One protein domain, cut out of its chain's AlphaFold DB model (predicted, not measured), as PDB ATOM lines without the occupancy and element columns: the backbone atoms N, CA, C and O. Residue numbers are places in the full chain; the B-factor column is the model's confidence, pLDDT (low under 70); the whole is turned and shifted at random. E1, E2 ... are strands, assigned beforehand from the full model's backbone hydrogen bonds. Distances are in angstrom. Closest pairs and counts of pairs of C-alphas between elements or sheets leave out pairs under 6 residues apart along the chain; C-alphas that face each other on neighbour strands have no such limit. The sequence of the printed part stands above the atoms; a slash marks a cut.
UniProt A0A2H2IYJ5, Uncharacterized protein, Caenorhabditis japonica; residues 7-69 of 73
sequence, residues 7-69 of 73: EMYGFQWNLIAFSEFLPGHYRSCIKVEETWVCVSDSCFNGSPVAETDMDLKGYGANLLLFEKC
ATOM      1  N   GLU A   7     270.478 136.170 361.526       91.62
ATOM      2  CA  GLU A   7     269.862 137.211 360.708       91.62
ATOM      3  C   GLU A   7     270.935 138.065 360.030       91.62
ATOM      4  O   GLU A   7     271.739 138.731 360.685       91.62
ATOM      5  N   MET A   8     270.948 138.057 358.698       91.88
ATOM      6  CA  MET A   8     271.834 138.893 357.886       91.88
ATOM      7  C   MET A   8     271.076 139.401 356.659       91.88
ATOM      8  O   MET A   8     270.405 138.635 355.965       91.88
ATOM      9  N   TYR A   9     271.188 140.701 356.372       90.19
ATOM     10  CA  TYR A   9     270.560 141.348 355.209       90.19
ATOM     11  C   TYR A   9     269.031 141.163 355.113       90.19
ATOM     12  O   TYR A   9     268.486 141.082 354.015       90.19
ATOM     13  N   GLY A  10     268.332 141.078 356.251       89.88
ATOM     14  CA  GLY A  10     266.877 140.876 356.289       89.88
ATOM     15  C   GLY A  10     266.420 139.451 355.955       89.88
ATOM     16  O   GLY A  10     265.239 139.234 355.698       89.88
ATOM     17  N   PHE A  11     267.340 138.485 355.949       90.62
ATOM     18  CA  PHE A  11     267.039 137.067 355.776       90.62
ATOM     19  C   PHE A  11     267.625 136.251 356.927       90.62
ATOM     20  O   PHE A  11     268.617 136.646 357.541       90.62
ATOM     21  N   GLN A  12     267.017 135.097 357.177       92.88
ATOM     22  CA  GLN A  12     267.538 134.087 358.087       92.88
ATOM     23  C   GLN A  12     268.453 133.124 357.332       92.88
ATOM     24  O   GLN A  12     268.167 132.743 356.192       92.88
ATOM     25  N   TRP A  13     269.553 132.732 357.965       92.81
ATOM     26  CA  TRP A  13     270.585 131.889 357.372       92.81
ATOM     27  C   TRP A  13     271.002 130.783 358.339       92.81
ATOM     28  O   TRP A  13     271.378 131.052 359.479       92.81
ATOM     29  N   ASN A  14     270.982 129.542 357.865       91.25
ATOM     30  CA  ASN A  14     271.463 128.380 358.600       91.25
ATOM     31  C   ASN A  14     272.926 128.136 358.257       91.25
ATOM     32  O   ASN A  14     273.284 128.068 357.082       91.25
ATOM     33  N   LEU A  15     273.784 127.980 359.262       92.31
ATOM     34  CA  LEU A  15     275.145 127.521 359.015       92.31
ATOM     35  C   LEU A  15     275.110 126.036 358.636       92.31
ATOM     36  O   LEU A  15     274.564 125.225 359.382       92.31
ATOM     37  N   ILE A  16     275.714 125.683 357.502       94.06
ATOM     38  CA  ILE A  16     275.708 124.306 356.975       94.06
ATOM     39  C   ILE A  16     277.106 123.696 356.861       94.06
ATOM     40  O   ILE A  16     277.253 122.476 356.869       94.06
ATOM     41  N   ALA A  17     278.144 124.525 356.778       95.81
ATOM     42  CA  ALA A  17     279.527 124.071 356.818       95.81
ATOM     43  C   ALA A  17     280.453 125.190 357.300       95.81
ATOM     44  O   ALA A  17     280.138 126.375 357.183       95.81
ATOM     45  N   PHE A  18     281.626 124.818 357.793       95.50
ATOM     46  CA  PHE A  18     282.727 125.743 358.016       95.50
ATOM     47  C   PHE A  18     284.071 125.073 357.736       95.50
ATOM     48  O   PHE A  18     284.200 123.853 357.851       95.50
ATOM     49  N   SER A  19     285.080 125.864 357.368       96.00
ATOM     50  CA  SER A  19     286.465 125.396 357.367       96.00
ATOM     51  C   SER A  19     287.143 125.797 358.666       96.00
ATOM     52  O   SER A  19     287.016 126.930 359.135       96.00
ATOM     53  N   GLU A  20     287.874 124.858 359.243       94.94
ATOM     54  CA  GLU A  20     288.717 125.090 360.400       94.94
ATOM     55  C   GLU A  20     290.180 125.067 359.979       94.94
ATOM     56  O   GLU A  20     290.634 124.137 359.306       94.94
ATOM     57  N   PHE A  21     290.919 126.077 360.423       93.94
ATOM     58  CA  PHE A  21     292.366 126.071 360.379       93.94
ATOM     59  C   PHE A  21     292.936 125.491 361.669       93.94
ATOM     60  O   PHE A  21     292.748 126.023 362.764       93.94
ATOM     61  N   LEU A  22     293.690 124.416 361.505       91.31
ATOM     62  CA  LEU A  22     294.625 123.888 362.483       91.31
ATOM     63  C   LEU A  22     296.038 124.333 362.066       91.31
ATOM     64  O   LEU A  22     296.243 124.674 360.901       91.31
ATOM     65  N   PRO A  23     297.040 124.343 362.959       93.31
ATOM     66  CA  PRO A  23     298.393 124.772 362.603       93.31
ATOM     67  C   PRO A  23     298.947 124.055 361.354       93.31
ATOM     68  O   PRO A  23     299.351 122.898 361.415       93.31
ATOM     69  N   GLY A  24     298.959 124.761 360.217       94.12
ATOM     70  CA  GLY A  24     299.448 124.255 358.928       94.12
ATOM     71  C   GLY A  24     298.481 123.350 358.157       94.12
ATOM     72  O   GLY A  24     298.895 122.774 357.156       94.12
ATOM     73  N   HIS A  25     297.222 123.218 358.587       94.44
ATOM     74  CA  HIS A  25     296.274 122.274 357.992       94.44
ATOM     75  C   HIS A  25     294.842 122.802 358.002       94.44
ATOM     76  O   HIS A  25     294.412 123.430 358.966       94.44
ATOM     77  N   TYR A  26     294.083 122.509 356.950       95.25
ATOM     78  CA  TYR A  26     292.659 122.827 356.894       95.25
ATOM     79  C   TYR A  26     291.829 121.554 356.932       95.25
ATOM     80  O   TYR A  26     292.135 120.574 356.256       95.25
ATOM     81  N   ARG A  27     290.726 121.604 357.674       95.75
ATOM     82  CA  ARG A  27     289.663 120.603 357.588       95.75
ATOM     83  C   ARG A  27     288.312 121.279 357.399       95.75
ATOM     84  O   ARG A  27     288.148 122.450 357.743       95.75
ATOM     85  N   SER A  28     287.350 120.536 356.873       96.38
ATOM     86  CA  SER A  28     285.981 121.015 356.667       96.38
ATOM     87  C   SER A  28     285.052 120.327 357.647       96.38
ATOM     88  O   SER A  28     285.060 119.104 357.726       96.38
ATOM     89  N   CYS A  29     284.230 121.077 358.366       95.56
ATOM     90  CA  CYS A  29     283.172 120.536 359.209       95.56
ATOM     91  C   CYS A  29     281.823 120.851 358.566       95.56
ATOM     92  O   CYS A  29     281.548 121.995 358.208       95.56
ATOM     93  N   ILE A  30     281.010 119.819 358.368       95.69
ATOM     94  CA  ILE A  30     279.771 119.874 357.591       95.69
ATOM     95  C   ILE A  30     278.635 119.390 358.482       95.69
ATOM     96  O   ILE A  30     278.798 118.414 359.222       95.69
ATOM     97  N   LYS A  31     277.492 120.063 358.404       93.69
ATOM     98  CA  LYS A  31     276.272 119.645 359.078       93.69
ATOM     99  C   LYS A  31     275.607 118.514 358.288       93.69
ATOM    100  O   LYS A  31     275.308 118.665 357.105       93.69
ATOM    101  N   VAL A  32     275.384 117.386 358.948       92.31
ATOM    102  CA  VAL A  32     274.672 116.213 358.436       92.31
ATOM    103  C   VAL A  32     273.560 115.901 359.429       92.31
ATOM    104  O   VAL A  32     273.828 115.475 360.553       92.31
ATOM    105  N   GLU A  33     272.318 116.148 359.012       89.69
ATOM    106  CA  GLU A  33     271.138 116.073 359.883       89.69
ATOM    107  C   GLU A  33     271.340 116.923 361.155       89.69
ATOM    108  O   GLU A  33     271.602 118.123 361.057       89.69
ATOM    109  N   GLU A  34     271.253 116.311 362.337       90.06
ATOM    110  CA  GLU A  34     271.409 116.963 363.646       90.06
ATOM    111  C   GLU A  34     272.845 116.857 364.193       90.06
ATOM    112  O   GLU A  34     273.088 117.035 365.389       90.06
ATOM    113  N   THR A  35     273.821 116.541 363.337       93.56
ATOM    114  CA  THR A  35     275.224 116.380 363.737       93.56
ATOM    115  C   THR A  35     276.178 117.140 362.829       93.56
ATOM    116  O   THR A  35     275.889 117.447 361.678       93.56
ATOM    117  N   TRP A  36     277.358 117.427 363.351       94.75
ATOM    118  CA  TRP A  36     278.491 117.959 362.623       94.75
ATOM    119  C   TRP A  36     279.548 116.885 362.462       94.75
ATOM    120  O   TRP A  36     279.956 116.243 363.432       94.75
ATOM    121  N   VAL A  37     280.035 116.738 361.239       95.44
ATOM    122  CA  VAL A  37     281.092 115.794 360.892       95.44
ATOM    123  C   VAL A  37     282.244 116.567 360.274       95.44
ATOM    124  O   VAL A  37     282.054 117.315 359.315       95.44
ATOM    125  N   CYS A  38     283.448 116.386 360.812       95.06
ATOM    126  CA  CYS A  38     284.650 116.994 360.257       95.06
ATOM    127  C   CYS A  38     285.374 116.012 359.331       95.06
ATOM    128  O   CYS A  38     285.593 114.853 359.675       95.06
ATOM    129  N   VAL A  39     285.760 116.489 358.155       96.00
ATOM    130  CA  VAL A  39     286.482 115.759 357.115       96.00
ATOM    131  C   VAL A  39     287.845 116.415 356.937       96.00
ATOM    132  O   VAL A  39     287.947 117.626 356.730       96.00
ATOM    133  N   SER A  40     288.893 115.606 357.040       96.00
ATOM    134  CA  SER A  40     290.283 115.990 356.826       96.00
ATOM    135  C   SER A  40     290.832 115.152 355.683       96.00
ATOM    136  O   SER A  40     291.023 113.946 355.842       96.00
ATOM    137  N   ASP A  41     291.077 115.790 354.543       94.56
ATOM    138  CA  ASP A  41     291.506 115.142 353.304       94.56
ATOM    139  C   ASP A  41     290.588 113.967 352.916       94.56
ATOM    140  O   ASP A  41     289.441 114.175 352.528       94.56
ATOM    141  N   SER A  42     291.069 112.730 353.035       94.25
ATOM    142  CA  SER A  42     290.341 111.508 352.683       94.25
ATOM    143  C   SER A  42     289.624 110.839 353.862       94.25
ATOM    144  O   SER A  42     289.035 109.770 353.682       94.25
ATOM    145  N   CYS A  43     289.668 111.422 355.064       90.75
ATOM    146  CA  CYS A  43     289.194 110.778 356.289       90.75
ATOM    147  C   CYS A  43     288.177 111.624 357.060       90.75
ATOM    148  O   CYS A  43     288.297 112.844 357.164       90.75
ATOM    149  N   PHE A  44     287.229 110.948 357.711       89.81
ATOM    150  CA  PHE A  44     286.492 111.544 358.820       89.81
ATOM    151  C   PHE A  44     287.436 111.751 360.006       89.81
ATOM    152  O   PHE A  44     288.218 110.869 360.361       89.81
ATOM    153  N   ASN A  45     287.378 112.934 360.602       84.69
ATOM    154  CA  ASN A  45     288.223 113.332 361.712       84.69
ATOM    155  C   ASN A  45     287.376 113.410 362.987       84.69
ATOM    156  O   ASN A  45     286.631 114.369 363.190       84.69
ATOM    157  N   GLY A  46     287.515 112.393 363.838       84.50
ATOM    158  CA  GLY A  46     286.820 112.301 365.120       84.50
ATOM    159  C   GLY A  46     285.393 111.762 365.024       84.50
ATOM    160  O   GLY A  46     284.944 111.283 363.982       84.50
ATOM    161  N   SER A  47     284.696 111.803 366.158       89.50
ATOM    162  CA  SER A  47     283.285 111.432 366.256       89.50
ATOM    163  C   SER A  47     282.384 112.589 365.813       89.50
ATOM    164  O   SER A  47     282.757 113.748 366.017       89.50
ATOM    165  N   PRO A  48     281.191 112.301 365.258       93.44
ATOM    166  CA  PRO A  48     280.180 113.324 365.022       93.44
ATOM    167  C   PRO A  48     279.859 114.092 366.307       93.44
ATOM    168  O   PRO A  48     279.777 113.502 367.387       93.44
ATOM    169  N   VAL A  49     279.668 115.401 366.182       92.31
ATOM    170  CA  VAL A  49     279.304 116.294 367.289       92.31
ATOM    171  C   VAL A  49     277.834 116.657 367.136       92.31
ATOM    172  O   VAL A  49     277.434 117.082 366.057       92.31
ATOM    173  N   ALA A  50     277.019 116.498 368.177       91.81
ATOM    174  CA  ALA A  50     275.622 116.921 368.111       91.81
ATOM    175  C   ALA A  50     275.531 118.424 367.804       91.81
ATOM    176  O   ALA A  50     276.331 119.219 368.300       91.81
ATOM    177  N   GLU A  51     274.553 118.833 366.999       89.19
ATOM    178  CA  GLU A  51     274.366 120.240 366.638       89.19
ATOM    179  C   GLU A  51     274.241 121.142 367.870       89.19
ATOM    180  O   GLU A  51     274.813 122.230 367.901       89.19
ATOM    181  N   THR A  52     273.547 120.670 368.905       86.88
ATOM    182  CA  THR A  52     273.351 121.409 370.158       86.88
ATOM    183  C   THR A  52     274.636 121.639 370.943       86.88
ATOM    184  O   THR A  52     274.691 122.573 371.745       86.88
ATOM    185  N   ASP A  53     275.647 120.805 370.706       88.00
ATOM    186  CA  ASP A  53     276.916 120.799 371.431       88.00
ATOM    187  C   ASP A  53     278.028 121.498 370.633       88.00
ATOM    188  O   ASP A  53     279.111 121.758 371.159       88.00
ATOM    189  N   MET A  54     277.768 121.832 369.364       86.44
ATOM    190  CA  MET A  54     278.714 122.537 368.507       86.44
ATOM    191  C   MET A  54     278.883 123.996 368.956       86.44
ATOM    192  O   MET A  54     277.988 124.827 368.788       86.44
ATOM    193  N   ASP A  55     280.071 124.344 369.462       88.38
ATOM    194  CA  ASP A  55     280.451 125.726 369.772       88.38
ATOM    195  C   ASP A  55     281.630 126.189 368.914       88.38
ATOM    196  O   ASP A  55     282.792 125.957 369.241       88.38
ATOM    197  N   LEU A  56     281.329 126.918 367.833       86.69
ATOM    198  CA  LEU A  56     282.317 127.438 366.874       86.69
ATOM    199  C   LEU A  56     283.442 128.258 367.515       86.69
ATOM    200  O   LEU A  56     284.518 128.350 366.940       86.69
ATOM    201  N   LYS A  57     283.221 128.852 368.696       85.81
ATOM    202  CA  LYS A  57     284.261 129.605 369.419       85.81
ATOM    203  C   LYS A  57     285.433 128.727 369.856       85.81
ATOM    204  O   LYS A  57     286.527 129.247 370.050       85.81
ATOM    205  N   GLY A  58     285.200 127.426 370.026       86.69
ATOM    206  CA  GLY A  58     286.242 126.443 370.309       86.69
ATOM    207  C   GLY A  58     287.026 125.996 369.073       86.69
ATOM    208  O   GLY A  58     288.017 125.289 369.226       86.69
ATOM    209  N   TYR A  59     286.604 126.403 367.872       87.62
ATOM    210  CA  TYR A  59     287.190 125.996 366.598       87.62
ATOM    211  C   TYR A  59     287.938 127.161 365.946       87.62
ATOM    212  O   TYR A  59     287.539 128.323 366.045       87.62
ATOM    213  N   GLY A  60     288.996 126.848 365.200       89.12
ATOM    214  CA  GLY A  60     289.704 127.808 364.341       89.12
ATOM    215  C   GLY A  60     288.932 128.146 363.059       89.12
ATOM    216  O   GLY A  60     289.484 128.014 361.966       89.12
ATOM    217  N   ALA A  61     287.643 128.492 363.160       91.56
ATOM    218  CA  ALA A  61     286.766 128.684 362.006       91.56
ATOM    219  C   ALA A  61     287.208 129.890 361.151       91.56
ATOM    220  O   ALA A  61     287.170 131.030 361.609       91.56
ATOM    221  N   ASN A  62     287.604 129.631 359.901       90.81
ATOM    222  CA  ASN A  62     288.145 130.637 358.974       90.81
ATOM    223  C   ASN A  62     287.198 130.964 357.811       90.81
ATOM    224  O   ASN A  62     287.246 132.064 357.263       90.81
ATOM    225  N   LEU A  63     286.330 130.026 357.430       94.00
ATOM    226  CA  LEU A  63     285.288 130.234 356.427       94.00
ATOM    227  C   LEU A  63     283.982 129.652 356.943       94.00
ATOM    228  O   LEU A  63     283.969 128.536 357.453       94.00
ATOM    229  N   LEU A  64     282.890 130.392 356.770       94.81
ATOM    230  CA  LEU A  64     281.543 129.970 357.140       94.81
ATOM    231  C   LEU A  64     280.680 129.891 355.880       94.81
ATOM    232  O   LEU A  64     280.645 130.840 355.094       94.81
ATOM    233  N   LEU A  65     279.987 128.771 355.696       95.50
ATOM    234  CA  LEU A  65     279.032 128.570 354.615       95.50
ATOM    235  C   LEU A  65     277.622 128.506 355.191       95.50
ATOM    236  O   LEU A  65     277.316 127.666 356.040       95.50
ATOM    237  N   PHE A  66     276.764 129.374 354.670       93.81
ATOM    238  CA  PHE A  66     275.378 129.473 355.084       93.81
ATOM    239  C   PHE A  66     274.427 129.121 353.946       93.81
ATOM    240  O   PHE A  66     274.639 129.512 352.799       93.81
ATOM    241  N   GLU A  67     273.340 128.450 354.299       93.12
ATOM    242  CA  GLU A  67     272.171 128.281 353.457       93.12
ATOM    243  C   GLU A  67     271.095 129.276 353.885       93.12
ATOM    244  O   GLU A  67     270.820 129.464 355.071       93.12
ATOM    245  N   LYS A  68     270.479 129.944 352.913       93.12
ATOM    246  CA  LYS A  68     269.362 130.845 353.182       93.12
ATOM    247  C   LYS A  68     268.151 130.029 353.630       93.12
ATOM    248  O   LYS A  68     267.738 129.116 352.923       93.12
ATOM    249  N   CYS A  69     267.541 130.397 354.753       90.00
ATOM    250  CA  CYS A  69     266.274 129.808 355.175       90.00
ATOM    251  C   CYS A  69     265.193 130.173 354.155       90.00
ATOM    252  O   CYS A  69     265.044 131.345 353.791       90.00
TER     253      CYS A  69
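This is residues 7 to 69 of the 73 residues of an uncharacterized protein of Caenorhabditis japonica (UniProt A0A2H2IYJ5). One antiparallel sheet of four strands, only just strongly twisted, with a long loop, residues 41 to 60, that first runs back along edge strand E3, where residues 43 to 44 and 49 to 50 make short antiparallel pairings with it, and then leads across to edge strand E4. The 63 printed residues hold E1 to E4 and no named helix, class all strand, sheet order E3, E2, E1, E4. It is compact, radius of gyration of the C-alphas 12.2 A, spanning 36 by 24 by 21 A.

E1, residues 11 to 22, starts at C-alpha (267.039, 137.067, 355.776), measures 31.3 A and bends by 54 degrees at residue 16. E2, residues 25 to 32, measures 22.4 A; E3, residues 35 to 40, 16.6 A. E4, residues 61 to 68, measures 19.6 A, ending at C-alpha (269.362, 130.845, 353.182).

E1, E2 and E3 form a meander, each strand the antiparallel neighbour of the one before, in two hairpins: N 18 and O 29 are 2.9 A apart, N 39 and O 28 2.7 A. E4 beside E1 completes a Greek key, first strand antiparallel to fourth; N 14 and O 67 are 2.8 A apart. E3 and E4 are apart.

The C-alphas of Gly 10 and Ser 42, the farthest two, are 37.8 A apart. The printed part has no cut; the link E3 to E4 is long. No printed residue is under pLDDT 70.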